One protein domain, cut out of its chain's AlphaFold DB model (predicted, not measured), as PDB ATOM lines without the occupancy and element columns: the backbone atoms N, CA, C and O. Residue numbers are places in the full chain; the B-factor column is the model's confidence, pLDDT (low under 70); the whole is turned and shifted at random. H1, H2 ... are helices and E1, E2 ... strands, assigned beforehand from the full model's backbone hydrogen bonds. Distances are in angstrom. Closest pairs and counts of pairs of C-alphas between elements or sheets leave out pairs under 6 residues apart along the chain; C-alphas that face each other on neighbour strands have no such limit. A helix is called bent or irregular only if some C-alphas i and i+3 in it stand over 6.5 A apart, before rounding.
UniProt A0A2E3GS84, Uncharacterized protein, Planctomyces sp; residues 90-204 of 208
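AT A GLANCE: This is residues 90 to 204 of the 208 residues of an uncharacterized protein of Planctomyces sp (UniProt A0A2E3GS84). Helices H2 and H4 cross in the middle of a flat model and pack on the short hairpin E1 and E2, while H1 folds back into H2 as a helical hairpin whose turn, residues 153 to 158, sticks out. A second hairpin, E3 and E4, reaches away as an arm at one end of the long axis, and short H3 lies towards the other end. The printed part has 115 residues, with four named strands and then four named helices in the order E1 E2 E3 E4 H1 H2 H3 H4; E1 - E2 and E3 - E4 are separate antiparallel sheets of two strands. The class is mixed, helices and strands; the whole is compact, with a radius of gyration of the C-alphas of 15.4 A and spans of 51 by 42 by 20 A.

IN THESE COORDINATES: E1, residues 100 to 103, begins at C-alpha 100, (-38.274, 46.479, 22.114), and E2 is residues 109 to 112. E3, residues 120 to 124, and E4, residues 130 to 134, are each 13.0 A long. H1, residues 136 to 154, is 27.6 A long and begins at C-alpha 136, (-16.132, 45.001, 19.516); it is irregular, with C-alphas 137 and 140 7.4 A apart. H2, residues 162 to 173, is 16.2 A long, and H3 is residues 181 to 186. H4, residues 192 to 203, is 16.5 A long and ends at C-alpha 203, (-31.828, 38.809, 27.008).

HOW THE PARTS SIT: In the hairpin E1 and E2, N 102 and O 110 are within hydrogen-bond range at 2.8 A. The closest C-alphas of E1 and H4, Ile 102 and Ala 198, are 6.2 A apart; those of E2 and H2, Leu 112 and Leu 173, 5.7 A. In the hairpin E3 and E4, N 121 and O 133 are within range at 2.8 A; E3 is apart from H1. H1 touches H2 with residues 141 to 145 alone, closest at C-alphas Val 145 and Leu 168, 7.3 A, at a shallow tilt of 32 degrees, only just short of steep, opposite ways. H2 touches H4 at a steep tilt of 54 degrees, the same way, closest at C-alphas Thr 166 and Val 195, 6.0 A. H2 and H3 are close but not clearly touching, with C-alphas His 170 and Leu 181 7.3 A apart. Every O i to N i+4 pair is within hydrogen-bond range in H2, H3 and H4, and 13 of 15 are in H1.

THE WHOLE: The two C-alphas farthest apart, those of Glu 127 and Arg 186, are 51.7 A apart. The printed part has no cut, and no link is long. The mean pLDDT of the printed part is 94.2; residues 156 to 159 are under 70.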
ATOM      1  N   HIS A  90     -35.909  63.220  23.235       93.25
ATOM      2  CA  HIS A  90     -34.950  64.300  23.409       93.25
ATOM      3  C   HIS A  90     -33.531  63.807  23.696       93.25
ATOM      4  O   HIS A  90     -32.567  64.545  23.493       93.25
ATOM      5  N   LEU A  91     -33.415  62.580  24.198       95.25
ATOM      6  CA  LEU A  91     -32.149  61.941  24.542       95.25
ATOM      7  C   LEU A  91     -31.654  61.021  23.422       95.25
ATOM      8  O   LEU A  91     -30.503  60.590  23.448       95.25
ATOM      9  N   LEU A  92     -32.505  60.732  22.436       95.31
ATOM     10  CA  LEU A  92     -32.229  59.807  21.344       95.31
ATOM     11  C   LEU A  92     -30.979  60.209  20.544       95.31
ATOM     12  O   LEU A  92     -30.786  61.369  20.162       95.31
ATOM     13  N   ARG A  93     -30.109  59.233  20.288       94.62
ATOM     14  CA  ARG A  93     -28.899  59.378  19.472       94.62
ATOM     15  C   ARG A  93     -29.248  59.531  17.994       94.62
ATOM     16  O   ARG A  93     -30.357  59.222  17.573       94.62
ATOM     17  N   SER A  94     -28.291  60.007  17.197       92.88
ATOM     18  CA  SER A  94     -28.517  60.244  15.762       92.88
ATOM     19  C   SER A  94     -28.841  58.962  14.982       92.88
ATOM     20  O   SER A  94     -29.558  59.004  13.985       92.88
ATOM     21  N   ARG A  95     -28.314  57.822  15.441       93.88
ATOM     22  CA  ARG A  95     -28.483  56.497  14.835       93.88
ATOM     23  C   ARG A  95     -28.884  55.482  15.908       93.88
ATOM     24  O   ARG A  95     -28.017  54.751  16.387       93.88
ATOM     25  N   PRO A  96     -30.155  55.469  16.340       96.12
ATOM     26  CA  PRO A  96     -30.620  54.489  17.308       96.12
ATOM     27  C   PRO A  96     -30.681  53.095  16.669       96.12
ATOM     28  O   PRO A  96     -30.988  52.942  15.487       96.12
ATOM     29  N   LEU A  97     -30.396  52.078  17.470       97.25
ATOM     30  CA  LEU A  97     -30.612  50.675  17.161       97.25
ATOM     31  C   LEU A  97     -32.093  50.314  17.328       97.25
ATOM     32  O   LEU A  97     -32.795  50.842  18.196       97.25
ATOM     33  N   HIS A  98     -32.554  49.365  16.515       96.56
ATOM     34  CA  HIS A  98     -33.864  48.747  16.698       96.56
ATOM     35  C   HIS A  98     -33.925  47.967  18.014       96.56
ATOM     36  O   HIS A  98     -32.907  47.499  18.522       96.56
ATOM     37  N   GLY A  99     -35.127  47.827  18.562       96.06
ATOM     38  CA  GLY A  99     -35.320  47.116  19.812       96.06
ATOM     39  C   GLY A  99     -36.767  47.097  20.276       96.06
ATOM     40  O   GLY A  99     -37.664  47.592  19.590       96.06
ATOM     41  N   SER A 100     -36.970  46.535  21.460       95.62
ATOM     42  CA  SER A 100     -38.274  46.479  22.114       95.62
ATOM     43  C   SER A 100     -38.546  47.782  22.856       95.62
ATOM     44  O   SER A 100     -37.683  48.272  23.585       95.62
ATOM     45  N   ALA A 101     -39.747  48.332  22.685       97.31
ATOM     46  CA  ALA A 101     -40.228  49.442  23.500       97.31
ATOM     47  C   ALA A 101     -40.676  48.906  24.867       97.31
ATOM     48  O   ALA A 101     -41.627  48.129  24.945       97.31
ATOM     49  N   ILE A 102     -39.987  49.319  25.928       97.00
ATOM     50  CA  ILE A 102     -40.258  48.935  27.314       97.00
ATOM     51  C   ILE A 102     -40.762  50.160  28.062       97.00
ATOM     52  O   ILE A 102     -40.166  51.235  27.967       97.00
ATOM     53  N   ARG A 103     -41.869  50.007  28.788       97.62
ATOM     54  CA  ARG A 103     -42.377  51.058  29.664       97.62
ATOM     55  C   ARG A 103     -41.635  51.001  30.997       97.62
ATOM     56  O   ARG A 103     -41.597  49.940  31.610       97.62
ATOM     57  N   PHE A 104     -41.057  52.119  31.417       98.00
ATOM     58  CA  PHE A 104     -40.345  52.241  32.691       98.00
ATOM     59  C   PHE A 104     -41.209  52.933  33.758       98.00
ATOM     60  O   PHE A 104     -42.335  53.363  33.485       98.00
ATOM     61  N   ALA A 105     -40.697  53.024  34.989       97.69
ATOM     62  CA  ALA A 105     -41.437  53.567  36.131       97.69
ATOM     63  C   ALA A 105     -41.662  55.092  36.043       97.69
ATOM     64  O   ALA A 105     -42.560  55.625  36.692       97.69
ATOM     65  N   ASP A 106     -40.918  55.779  35.172       96.38
ATOM     66  CA  ASP A 106     -41.174  57.170  34.779       96.38
ATOM     67  C   ASP A 106     -42.445  57.329  33.915       96.38
ATOM     68  O   ASP A 106     -42.882  58.446  33.639       96.38
ATOM     69  N   GLY A 107     -43.060  56.215  33.505       96.88
ATOM     70  CA  GLY A 107     -44.268  56.160  32.689       96.88
ATOM     71  C   GLY A 107     -44.009  56.211  31.183       96.88
ATOM     72  O   GLY A 107     -44.954  55.972  30.421       96.88
ATOM     73  N   GLU A 108     -42.767  56.456  30.764       97.81
ATOM     74  CA  GLU A 108     -42.347  56.624  29.374       97.81
ATOM     75  C   GLU A 108     -41.941  55.294  28.725       97.81
ATOM     76  O   GLU A 108     -41.647  54.303  29.398       97.81
ATOM     77  N   HIS A 109     -41.923  55.267  27.388       97.94
ATOM     78  CA  HIS A 109     -41.478  54.102  26.616       97.94
ATOM     79  C   HIS A 109     -40.067  54.313  26.066       97.94
ATOM     80  O   HIS A 109     -39.803  55.263  25.325       97.94
ATOM     81  N   TRP A 110     -39.183  53.368  26.370       98.25
ATOM     82  CA  TRP A 110     -37.779  53.396  25.988       98.25
ATOM     83  C   TRP A 110     -37.423  52.176  25.145       98.25
ATOM     84  O   TRP A 110     -37.798  51.049  25.463       98.25
ATOM     85  N   THR A 111     -36.682  52.391  24.064       98.25
ATOM     86  CA  THR A 111     -36.288  51.336  23.130       98.25
ATOM     87  C   THR A 111     -34.972  50.702  23.561       98.25
ATOM     88  O   THR A 111     -33.922  51.350  23.509       98.25
ATOM     89  N   LEU A 112     -35.017  49.417  23.904       97.50
ATOM     90  CA  LEU A 112     -33.855  48.611  24.269       97.50
ATOM     91  C   LEU A 112     -33.517  47.592  23.174       97.50
ATOM     92  O   LEU A 112     -34.375  46.775  22.826       97.50
ATOM     93  N   PRO A 113     -32.286  47.598  22.632       97.12
ATOM     94  CA  PRO A 113     -31.880  46.614  21.641       97.12
ATOM     95  C   PRO A 113     -31.626  45.253  22.312       97.12
ATOM     96  O   PRO A 113     -30.795  45.163  23.224       97.12
ATOM     97  N   PRO A 114     -32.297  44.172  21.877       96.62
ATOM     98  CA  PRO A 114     -31.993  42.840  22.374       96.62
ATOM     99  C   PRO A 114     -30.622  42.385  21.879       96.62
ATOM    100  O   PRO A 114     -30.206  42.724  20.769       96.62
ATOM    101  N   VAL A 115     -29.931  41.559  22.671       96.62
ATOM    102  CA  VAL A 115     -28.555  41.125  22.360       96.62
ATOM    103  C   VAL A 115     -28.443  40.451  20.992       96.62
ATOM    104  O   VAL A 115     -27.458  40.645  20.286       96.62
ATOM    105  N   LYS A 116     -29.492  39.732  20.571       95.06
ATOM    106  CA  LYS A 116     -29.571  39.046  19.271       95.06
ATOM    107  C   LYS A 116     -29.711  39.992  18.070       95.06
ATOM    108  O   LYS A 116     -29.554  39.542  16.942       95.06
ATOM    109  N   GLN A 117     -30.037  41.266  18.293       95.12
ATOM    110  CA  GLN A 117     -30.198  42.286  17.247       95.12
ATOM    111  C   GLN A 117     -29.088  43.344  17.271       95.12
ATOM    112  O   GLN A 117     -29.127  44.293  16.485       95.12
ATOM    113  N   LEU A 118     -28.098  43.211  18.162       96.81
ATOM    114  CA  LEU A 118     -26.958  44.121  18.168       96.81
ATOM    115  C   LEU A 118     -26.148  43.971  16.871       96.81
ATOM    116  O   LEU A 118     -26.050  42.866  16.335       96.81
ATOM    117  N   PRO A 119     -25.550  45.059  16.353       96.50
ATOM    118  CA  PRO A 119     -24.795  45.003  15.111       96.50
ATOM    119  C   PRO A 119     -23.677  43.951  15.131       96.50
ATOM    120  O   PRO A 119     -22.803  43.949  16.002       96.50
ATOM    121  N   THR A 120     -23.668  43.108  14.102       96.56
ATOM    122  CA  THR A 120     -22.632  42.105  13.838       96.56
ATOM    123  C   THR A 120     -21.888  42.429  12.547       96.56
ATOM    124  O   THR A 120     -22.480  42.930  11.590       96.56
ATOM    125  N   SER A 121     -20.602  42.106  12.495       95.44
ATOM    126  CA  SER A 121     -19.824  42.021  11.256       95.44
ATOM    127  C   SER A 121     -19.767  40.567  10.786       95.44
ATOM    128  O   SER A 121     -19.840  39.657  11.607       95.44
ATOM    129  N   LEU A 122     -19.618  40.335   9.484       96.62
ATOM    130  CA  LEU A 122     -19.301  39.006   8.955       96.62
ATOM    131  C   LEU A 122     -17.780  38.846   8.908       96.62
ATOM    132  O   LEU A 122     -17.094  39.701   8.347       96.62
ATOM    133  N   VAL A 123     -17.258  37.773   9.496       96.12
ATOM    134  CA  VAL A 123     -15.827  37.433   9.482       96.12
ATOM    135  C   VAL A 123     -15.627  36.051   8.873       96.12
ATOM    136  O   VAL A 123     -16.490  35.191   9.013       96.12
ATOM    137  N   LEU A 124     -14.514  35.848   8.171       97.38
ATOM    138  CA  LEU A 124     -14.169  34.556   7.582       97.38
ATOM    139  C   LEU A 124     -13.528  33.667   8.660       97.38
ATOM    140  O   LEU A 124     -12.558  34.094   9.288       97.38
ATOM    141  N   ASN A 125     -14.068  32.471   8.899       95.69
ATOM    142  CA  ASN A 125     -13.460  31.486   9.799       95.69
ATOM    143  C   ASN A 125     -12.331  30.694   9.097       95.69
ATOM    144  O   ASN A 125     -12.016  30.928   7.927       95.69
ATOM    145  N   ASN A 126     -11.705  29.755   9.816       95.62
ATOM    146  CA  ASN A 126     -10.601  28.942   9.286       95.62
ATOM    147  C   ASN A 126     -11.062  27.946   8.208       95.62
ATOM    148  O   ASN A 126     -10.249  27.449   7.432       95.62
ATOM    149  N   GLU A 127     -12.362  27.678   8.155       96.75
ATOM    150  CA  GLU A 127     -13.031  26.811   7.191       96.75
ATOM    151  C   GLU A 127     -13.425  27.560   5.903       96.75
ATOM    152  O   GLU A 127     -13.899  26.944   4.950       96.75
ATOM    153  N   GLY A 128     -13.195  28.879   5.834       96.31
ATOM    154  CA  GLY A 128     -13.537  29.704   4.674       96.31
ATOM    155  C   GLY A 128     -15.013  30.115   4.607       96.31
ATOM    156  O   GLY A 128     -15.486  30.523   3.546       96.31
ATOM    157  N   GLU A 129     -15.743  30.038   5.717       97.62
ATOM    158  CA  GLU A 129     -17.149  30.423   5.836       97.62
ATOM    159  C   GLU A 129     -17.301  31.792   6.512       97.62
ATOM    160  O   GLU A 129     -16.563  32.145   7.435       97.62
ATOM    161  N   PHE A 130     -18.289  32.576   6.074       97.06
ATOM    162  CA  PHE A 130     -18.648  33.820   6.751       97.06
ATOM    163  C   PHE A 130     -19.501  33.532   7.987       97.06
ATOM    164  O   PHE A 130     -20.631  33.060   7.867       97.06
ATOM    165  N   VAL A 131     -18.996  33.897   9.165       96.50
ATOM    166  CA  VAL A 131     -19.707  33.781  10.442       96.50
ATOM    167  C   VAL A 131     -20.013  35.163  11.032       96.50
ATOM    168  O   VAL A 131     -19.207  36.092  10.898       96.50
ATOM    169  N   PRO A 132     -21.179  35.347  11.675       95.31
ATOM    170  CA  PRO A 132     -21.497  36.592  12.353       95.31
ATOM    171  C   PRO A 132     -20.636  36.751  13.608       95.31
ATOM    172  O   PRO A 132     -20.503  35.838  14.419       95.31
ATOM    173  N   HIS A 133     -20.094  37.945  13.793       95.38
ATOM    174  CA  HIS A 133     -19.283  38.310  14.941       95.38
ATOM    175  C   HIS A 133     -19.753  39.657  15.486       95.38
ATOM    176  O   HIS A 133     -19.782  40.661  14.770       95.38
ATOM    177  N   VAL A 134     -20.153  39.682  16.760       96.00
ATOM    178  CA  VAL A 134     -20.599  40.903  17.445       96.00
ATOM    179  C   VAL A 134     -19.488  41.948  17.372       96.00
ATOM    180  O   VAL A 134     -18.323  41.638  17.655       96.00
ATOM    181  N   LYS A 135     -19.828  43.180  16.969       96.12
ATOM    182  CA  LYS A 135     -18.828  44.251  16.895       96.12
ATOM    183  C   LYS A 135     -18.229  44.531  18.273       96.12
ATOM    184  O   LYS A 135     -18.919  44.421  19.286       96.12
ATOM    185  N   VAL A 136     -16.945  44.892  18.293       94.50
ATOM    186  CA  VAL A 136     -16.132  45.001  19.516       94.50
ATOM    187  C   VAL A 136     -16.773  45.899  20.575       94.50
ATOM    188  O   VAL A 136     -16.769  45.556  21.754       94.50
ATOM    189  N   GLU A 137     -17.420  46.990  20.158       93.94
ATOM    190  CA  GLU A 137     -18.075  47.945  21.051       93.94
ATOM    191  C   GLU A 137     -19.268  47.363  21.838       93.94
ATOM    192  O   GLU A 137     -19.653  47.932  22.858       93.94
ATOM    193  N   TYR A 138     -19.830  46.223  21.416       96.69
ATOM    194  CA  TYR A 138     -20.957  45.558  22.083       96.69
ATOM    195  C   TYR A 138     -20.562  44.276  22.825       96.69
ATOM    196  O   TYR A 138     -21.372  43.734  23.577       96.69
ATOM    197  N   GLN A 139     -19.342  43.768  22.631       95.81
ATOM    198  CA  GLN A 139     -18.944  42.447  23.134       95.81
ATOM    199  C   GLN A 139     -19.027  42.344  24.655       95.81
ATOM    200  O   GLN A 139     -19.624  41.400  25.168       95.81
ATOM    201  N   ALA A 140     -18.485  43.330  25.377       95.81
ATOM    202  CA  ALA A 140     -18.512  43.337  26.839       95.81
ATOM    203  C   ALA A 140     -19.949  43.298  27.385       95.81
ATOM    204  O   ALA A 140     -20.238  42.566  28.327       95.81
ATOM    205  N   TYR A 141     -20.865  44.032  26.745       96.88
ATOM    206  CA  TYR A 141     -22.278  44.039  27.111       96.88
ATOM    207  C   TYR A 141     -22.951  42.686  26.853       96.88
ATOM    208  O   TYR A 141     -23.623  42.164  27.738       96.88
ATOM    209  N   VAL A 142     -22.743  42.088  25.674       97.62
ATOM    210  CA  VAL A 142     -23.303  40.765  25.345       97.62
ATOM    211  C   VAL A 142     -22.802  39.702  26.319       97.62
ATOM    212  O   VAL A 142     -23.606  38.931  26.838       97.62
ATOM    213  N   MET A 143     -21.498  39.684  26.606       96.88
ATOM    214  CA  MET A 143     -20.907  38.740  27.556       96.88
ATOM    215  C   MET A 143     -21.516  38.881  28.950       96.88
ATOM    216  O   MET A 143     -21.828  37.876  29.586       96.88
ATOM    217  N   GLU A 144     -21.727  40.112  29.411       97.00
ATOM    218  CA  GLU A 144     -22.310  40.360  30.725       97.00
ATOM    219  C   GLU A 144     -23.797  39.972  30.785       97.00
ATOM    220  O   GLU A 144     -24.219  39.351  31.759       97.00
ATOM    221  N   VAL A 145     -24.583  40.231  29.731       96.69
ATOM    222  CA  VAL A 145     -25.974  39.747  29.647       96.69
ATOM    223  C   VAL A 145     -26.021  38.219  29.697       96.69
ATOM    224  O   VAL A 145     -26.770  37.663  30.498       96.69
ATOM    225  N   LEU A 146     -25.197  37.529  28.901       95.62
ATOM    226  CA  LEU A 146     -25.141  36.062  28.894       95.62
ATOM    227  C   LEU A 146     -24.701  35.495  30.251       95.62
ATOM    228  O   LEU A 146     -25.256  34.497  30.704       95.62
ATOM    229  N   ARG A 147     -23.761  36.159  30.936       94.69
ATOM    230  CA  ARG A 147     -23.344  35.791  32.296       94.69
ATOM    231  C   ARG A 147     -24.510  35.859  33.281       94.69
ATOM    232  O   ARG A 147     -24.651  34.962  34.107       94.69
ATOM    233  N   GLN A 148     -25.336  36.904  33.210       94.12
ATOM    234  CA  GLN A 148     -26.512  37.024  34.077       94.12
ATOM    235  C   GLN A 148     -27.592  35.996  33.737       94.12
ATOM    236  O   GLN A 148     -28.184  35.431  34.650       94.12
ATOM    237  N   VAL A 149     -27.813  35.702  32.451       93.19
ATOM    238  CA  VAL A 149     -28.733  34.630  32.036       93.19
ATOM    239  C   VAL A 149     -28.298  33.289  32.628       93.19
ATOM    240  O   VAL A 149     -29.104  32.647  33.293       93.19
ATOM    241  N   ALA A 150     -27.019  32.922  32.490       91.56
ATOM    242  CA  ALA A 150     -26.490  31.677  33.049       91.56
ATOM    243  C   ALA A 150     -26.672  31.601  34.575       91.56
ATOM    244  O   ALA A 150     -27.146  30.597  35.093       91.56
ATOM    245  N   LYS A 151     -26.396  32.694  35.306       90.25
ATOM    246  CA  LYS A 151     -26.657  32.758  36.756       90.25
ATOM    247  C   LYS A 151     -28.129  32.526  37.108       90.25
ATOM    248  O   LYS A 151     -28.408  31.895  38.121       90.25
ATOM    249  N   ILE A 152     -29.058  33.084  36.329       87.62
ATOM    250  CA  ILE A 152     -30.501  32.936  36.567       87.62
ATOM    251  C   ILE A 152     -30.936  31.493  36.303       87.62
ATOM    252  O   ILE A 152     -31.717  30.953  37.081       87.62
ATOM    253  N   GLU A 153     -30.419  30.869  35.245       86.88
ATOM    254  CA  GLU A 153     -30.703  29.471  34.901       86.88
ATOM    255  C   GLU A 153     -30.126  28.486  35.933       86.88
ATOM    256  O   GLU A 153     -30.801  27.524  36.300       86.88
ATOM    257  N   ASP A 154     -28.924  28.756  36.452       84.69
ATOM    258  CA  ASP A 154     -28.254  27.924  37.463       84.69
ATOM    259  C   ASP A 154     -28.818  28.122  38.884       84.69
ATOM    260  O   ASP A 154     -28.641  27.278  39.769       84.69
ATOM    261  N   SER A 155     -29.486  29.247  39.144       77.56
ATOM    262  CA  SER A 155     -30.008  29.578  40.466       77.56
ATOM    263  C   SER A 155     -31.338  28.873  40.729       77.56
ATOM    264  O   SER A 155     -32.391  29.297  40.260       77.56
ATOM    265  N   LEU A 156     -31.314  27.847  41.590       59.47
ATOM    266  CA  LEU A 156     -32.521  27.177  42.109       59.47
ATOM    267  C   LEU A 156     -33.513  28.145  42.782       59.47
ATOM    268  O   LEU A 156     -34.692  27.823  42.915       59.47
ATOM    269  N   THR A 157     -33.038  29.310  43.233       65.50
ATOM    270  CA  THR A 157     -33.840  30.336  43.912       65.50
ATOM    271  C   THR A 157     -34.132  31.557  43.038       65.50
ATOM    272  O   THR A 157     -34.907  32.412  43.458       65.50
ATOM    273  N   GLY A 158     -33.527  31.668  41.849       60.72
ATOM    274  CA  GLY A 158     -33.699  32.811  40.947       60.72
ATOM    275  C   GLY A 158     -33.262  34.159  41.533       60.72
ATOM    276  O   GLY A 158     -33.724  35.195  41.066       60.72
ATOM    277  N   VAL A 159     -32.416  34.180  42.572       66.81
ATOM    278  CA  VAL A 159     -31.992  35.437  43.213       66.81
ATOM    279  C   VAL A 159     -30.983  36.155  42.318       66.81
ATOM    280  O   VAL A 159     -29.890  35.647  42.072       66.81
ATOM    281  N   PHE A 160     -31.347  37.349  41.858       78.00
ATOM    282  CA  PHE A 160     -30.475  38.260  41.125       78.00
ATOM    283  C   PHE A 160     -30.336  39.585  41.874       78.00
ATOM    284  O   PHE A 160     -31.259  40.066  42.532       78.00
ATOM    285  N   GLU A 161     -29.166  40.203  41.737       89.69
ATOM    286  CA  GLU A 161     -28.905  41.526  42.290       89.69
ATOM    287  C   GLU A 161     -29.536  42.584  41.384       89.69
ATOM    288  O   GLU A 161     -29.035  42.873  40.294       89.69
ATOM    289  N   ILE A 162     -30.629  43.201  41.842       91.56
ATOM    290  CA  ILE A 162     -31.354  44.222  41.068       91.56
ATOM    291  C   ILE A 162     -30.438  45.366  40.616       91.56
ATOM    292  O   ILE A 162     -30.616  45.935  39.539       91.56
ATOM    293  N   ARG A 163     -29.402  45.667  41.406       92.44
ATOM    294  CA  ARG A 163     -28.383  46.665  41.077       92.44
ATOM    295  C   ARG A 163     -27.559  46.276  39.846       92.44
ATOM    296  O   ARG A 163     -27.269  47.146  39.026       92.44
ATOM    297  N   GLU A 164     -27.186  45.003  39.702       93.50
ATOM    298  CA  GLU A 164     -26.450  44.515  38.527       93.50
ATOM    299  C   GLU A 164     -27.322  44.616  37.270       93.50
ATOM    300  O   GLU A 164     -26.875  45.156  36.256       93.50
ATOM    301  N   LEU A 165     -28.591  44.199  37.362       95.38
ATOM    302  CA  LEU A 165     -29.534  44.310  36.245       95.38
ATOM    303  C   LEU A 165     -29.804  45.766  35.863       95.38
ATOM    304  O   LEU A 165     -29.792  46.099  34.682       95.38
ATOM    305  N   THR A 166     -29.969  46.652  36.846       96.69
ATOM    306  CA  THR A 166     -30.167  48.091  36.605       96.69
ATOM    307  C   THR A 166     -28.990  48.682  35.830       96.69
ATOM    308  O   THR A 166     -29.185  49.423  34.869       96.69
ATOM    309  N   ASN A 167     -27.759  48.321  36.201       95.06
ATOM    310  CA  ASN A 167     -26.563  48.769  35.492       95.06
ATOM    311  C   ASN A 167     -26.522  48.259  34.051       95.06
ATOM    312  O   ASN A 167     -26.176  49.023  33.151       95.06
ATOM    313  N   LEU A 168     -26.886  46.997  33.823       96.44
ATOM    314  CA  LEU A 168     -26.944  46.426  32.481       96.44
ATOM    315  C   LEU A 168     -28.005  47.095  31.619       96.44
ATOM    316  O   LEU A 168     -27.710  47.525  30.508       96.44
ATOM    317  N   VAL A 169     -29.215  47.248  32.147       97.81
ATOM    318  CA  VAL A 169     -30.306  47.949  31.466       97.81
ATOM    319  C   VAL A 169     -29.887  49.379  31.118       97.81
ATOM    320  O   VAL A 169     -30.100  49.820  29.989       97.81
ATOM    321  N   HIS A 170     -29.210  50.083  32.032       97.50
ATOM    322  CA  HIS A 170     -28.666  51.418  31.770       97.50
ATOM    323  C   HIS A 170     -27.626  51.425  30.638       97.50
ATOM    324  O   HIS A 170     -27.707  52.272  29.746       97.50
ATOM    325  N   VAL A 171     -26.705  50.453  30.600       96.50
ATOM    326  CA  VAL A 171     -25.749  50.307  29.483       96.50
ATOM    327  C   VAL A 171     -26.482  50.067  28.159       96.50
ATOM    328  O   VAL A 171     -26.168  50.734  27.172       96.50
ATOM    329  N   GLY A 172     -27.489  49.189  28.143       97.44
ATOM    330  CA  GLY A 172     -28.301  48.899  26.959       97.44
ATOM    331  C   GLY A 172     -29.058  50.122  26.437       97.44
ATOM    332  O   GLY A 172     -29.039  50.397  25.235       97.44
ATOM    333  N   LEU A 173     -29.659  50.913  27.335       97.81
ATOM    334  CA  LEU A 173     -30.302  52.186  26.987       97.81
ATOM    335  C   LEU A 173     -29.302  53.144  26.340       97.81
ATOM    336  O   LEU A 173     -29.638  53.868  25.404       97.81
ATOM    337  N   SER A 174     -28.050  53.116  26.785       96.50
ATOM    338  CA  SER A 174     -27.020  54.034  26.311       96.50
ATOM    339  C   SER A 174     -26.599  53.838  24.842       96.50
ATOM    340  O   SER A 174     -26.000  54.731  24.225       96.50
ATOM    341  N   PHE A 175     -26.963  52.702  24.236       96.44
ATOM    342  CA  PHE A 175     -26.819  52.499  22.794       96.44
ATOM    343  C   PHE A 175     -27.771  53.382  21.983       96.44
ATOM    344  O   PHE A 175     -27.412  53.812  20.888       96.44
ATOM    345  N   ASN A 176     -28.937  53.715  22.541       97.38
ATOM    346  CA  ASN A 176     -29.962  54.522  21.884       97.38
ATOM    347  C   ASN A 176     -30.072  55.939  22.448       97.38
ATOM    348  O   ASN A 176     -30.456  56.846  21.713       97.38
ATOM    349  N   TYR A 177     -29.711  56.150  23.714       97.12
ATOM    350  CA  TYR A 177     -29.975  57.389  24.438       97.12
ATOM    351  C   TYR A 177     -28.716  57.971  25.082       97.12
ATOM    352  O   TYR A 177     -27.870  57.264  25.621       97.12
ATOM    353  N   ARG A 178     -28.628  59.299  25.077       96.00
ATOM    354  CA  ARG A 178     -27.674  60.093  25.858       96.00
ATOM    355  C   ARG A 178     -28.245  60.296  27.260       96.00
ATOM    356  O   ARG A 178     -28.737  61.372  27.583       96.00
ATOM    357  N   LEU A 179     -28.307  59.209  28.025       96.19
ATOM    358  CA  LEU A 179     -28.952  59.160  29.336       96.19
ATOM    359  C   LEU A 179     -27.900  58.966  30.442       96.19
ATOM    360  O   LEU A 179     -27.487  57.831  30.698       96.19
ATOM    361  N   PRO A 180     -27.473  60.039  31.130       96.19
ATOM    362  CA  PRO A 180     -26.688  59.915  32.351       96.19
ATOM    363  C   PRO A 180     -27.470  59.160  33.429       96.19
ATOM    364  O   PRO A 180     -28.697  59.257  33.508       96.19
ATOM    365  N   LEU A 181     -26.762  58.439  34.296       95.31
ATOM    366  CA  LEU A 181     -27.393  57.677  35.374       95.31
ATOM    367  C   LEU A 181     -28.124  58.590  36.363       95.31
ATOM    368  O   LEU A 181     -29.215  58.263  36.814       95.31
ATOM    369  N   GLU A 182     -27.536  59.746  36.673       96.88
ATOM    370  CA  GLU A 182     -28.112  60.748  37.571       96.88
ATOM    371  C   GLU A 182     -29.461  61.242  37.049       96.88
ATOM    372  O   GLU A 182     -30.401  61.408  37.824       96.88
ATOM    373  N   LEU A 183     -29.576  61.408  35.728       97.00
ATOM    374  CA  LEU A 183     -30.827  61.788  35.086       97.00
ATOM    375  C   LEU A 183     -31.868  60.671  35.191       97.00
ATOM    376  O   LEU A 183     -32.992  60.930  35.613       97.00
ATOM    377  N   ALA A 184     -31.486  59.431  34.872       96.75
ATOM    378  CA  ALA A 184     -32.377  58.275  34.979       96.75
ATOM    379  C   ALA A 184     -32.896  58.080  36.417       96.75
ATOM    380  O   ALA A 184     -34.089  57.856  36.633       96.75
ATOM    381  N   ALA A 185     -32.014  58.232  37.409       95.56
ATOM    382  CA  ALA A 185     -32.369  58.169  38.822       95.56
ATOM    383  C   ALA A 185     -33.311  59.315  39.222       95.56
ATOM    384  O   ALA A 185     -34.321  59.076  39.883       95.56
ATOM    385  N   ARG A 186     -33.032  60.550  38.782       96.31
ATOM    386  CA  ARG A 186     -33.873  61.721  39.071       96.31
ATOM    387  C   ARG A 186     -35.273  61.623  38.465       96.31
ATOM    388  O   ARG A 186     -36.217  62.161  39.048       96.31
ATOM    389  N   MET A 187     -35.399  60.961  37.317       95.38
ATOM    390  CA  MET A 187     -36.676  60.671  36.662       95.38
ATOM    391  C   MET A 187     -37.454  59.533  37.335       95.38
ATOM    392  O   MET A 187     -38.612  59.321  36.996       95.38
ATOM    393  N   GLY A 188     -36.845  58.805  38.279       96.19
ATOM    394  CA  GLY A 188     -37.470  57.631  38.887       96.19
ATOM    395  C   GLY A 188     -37.664  56.487  37.889       96.19
ATOM    396  O   GLY A 188     -38.603  55.717  38.028       96.19
ATOM    397  N   MET A 189     -36.796  56.386  36.877       96.81
ATOM    398  CA  MET A 189     -36.973  55.470  35.746       96.81
ATOM    399  C   MET A 189     -36.926  53.987  36.156       96.81
ATOM    400  O   MET A 189     -37.662  53.166  35.616       96.81
ATOM    401  N   PHE A 190     -36.055  53.626  37.100       96.69
ATOM    402  CA  PHE A 190     -35.754  52.229  37.425       96.69
ATOM    403  C   PHE A 190     -36.585  51.702  38.603       96.69
ATOM    404  O   PHE A 190     -36.127  51.708  39.746       96.69
ATOM    405  N   GLY A 191     -37.793  51.218  38.308       96.00
ATOM    406  CA  GLY A 191     -38.552  50.340  39.203       96.00
ATOM    407  C   GLY A 191     -38.072  48.886  39.111       96.00
ATOM    408  O   GLY A 191     -37.476  48.477  38.114       96.00
ATOM    409  N   THR A 192     -38.267  48.101  40.175       94.88
ATOM    410  CA  THR A 192     -37.753  46.721  40.245       94.88
ATOM    411  C   THR A 192     -38.361  45.827  39.167       94.88
ATOM    412  O   THR A 192     -37.618  45.125  38.485       94.88
ATOM    413  N   ASP A 193     -39.682  45.876  38.985       94.62
ATOM    414  CA  ASP A 193     -40.376  45.078  37.972       94.62
ATOM    415  C   ASP A 193     -39.983  45.498  36.552       94.62
ATOM    416  O   ASP A 193     -39.679  44.645  35.719       94.62
ATOM    417  N   GLU A 194     -39.896  46.804  36.292       96.06
ATOM    418  CA  GLU A 194     -39.547  47.340  34.976       96.06
ATOM    419  C   GLU A 194     -38.098  47.025  34.590       96.06
ATOM    420  O   GLU A 194     -37.811  46.751  33.427       96.06
ATOM    421  N   VAL A 195     -37.169  47.023  35.555       96.88
ATOM    422  CA  VAL A 195     -35.781  46.597  35.316       96.88
ATOM    423  C   VAL A 195     -35.722  45.115  34.950       96.88
ATOM    424  O   VAL A 195     -34.958  44.743  34.057       96.88
ATOM    425  N   VAL A 196     -36.527  44.270  35.599       95.19
ATOM    426  CA  VAL A 196     -36.612  42.842  35.264       95.19
ATOM    427  C   VAL A 196     -37.204  42.653  33.868       95.19
ATOM    428  O   VAL A 196     -36.611  41.939  33.061       95.19
ATOM    429  N   ASP A 197     -38.300  43.339  33.541       95.19
ATOM    430  CA  ASP A 197     -38.909  43.304  32.204       95.19
ATOM    431  C   ASP A 197     -37.934  43.753  31.115       95.19
ATOM    432  O   ASP A 197     -37.773  43.084  30.090       95.19
ATOM    433  N   ALA A 198     -37.239  44.863  31.360       97.12
ATOM    434  CA  ALA A 198     -36.221  45.390  30.469       97.12
ATOM    435  C   ALA A 198     -35.085  44.385  30.248       97.12
ATOM    436  O   ALA A 198     -34.674  44.155  29.107       97.12
ATOM    437  N   PHE A 199     -34.593  43.757  31.320       97.00
ATOM    438  CA  PHE A 199     -33.554  42.739  31.219       97.00
ATOM    439  C   PHE A 199     -34.038  41.509  30.442       97.00
ATOM    440  O   PHE A 199     -33.345  41.063  29.526       97.00
ATOM    441  N   CYS A 200     -35.233  40.989  30.739       95.31
ATOM    442  CA  CYS A 200     -35.815  39.861  30.010       95.31
ATOM    443  C   CYS A 200     -35.948  40.171  28.514       95.31
ATOM    444  O   CYS A 200     -35.542  39.355  27.683       95.31
ATOM    445  N   ALA A 201     -36.424  41.367  28.161       95.69
ATOM    446  CA  ALA A 201     -36.526  41.803  26.774       95.69
ATOM    447  C   ALA A 201     -35.157  41.857  26.077       95.69
ATOM    448  O   ALA A 201     -35.018  41.372  24.953       95.69
ATOM    449  N   VAL A 202     -34.133  42.392  26.750       96.25
ATOM    450  CA  VAL A 202     -32.761  42.448  26.226       96.25
ATOM    451  C   VAL A 202     -32.176  41.049  26.022       96.25
ATOM    452  O   VAL A 202     -31.563  40.779  24.986       96.25
ATOM    453  N   ALA A 203     -32.352  40.170  27.007       95.88
ATOM    454  CA  ALA A 203     -31.828  38.809  27.008       95.88
ATOM    455  C   ALA A 203     -32.605  37.868  26.065       95.88
ATOM    456  O   ALA A 203     -32.113  36.796  25.709       95.88
ATOM    457  N   GLY A 204     -33.802  38.267  25.622       93.19
ATOM    458  CA  GLY A 204     -34.699  37.420  24.839       93.19
ATOM    459  C   GLY A 204     -35.333  36.302  25.671       93.19
ATOM    460  O   GLY A 204     -35.563  35.211  25.147       93.19
TER     461      GLY A 204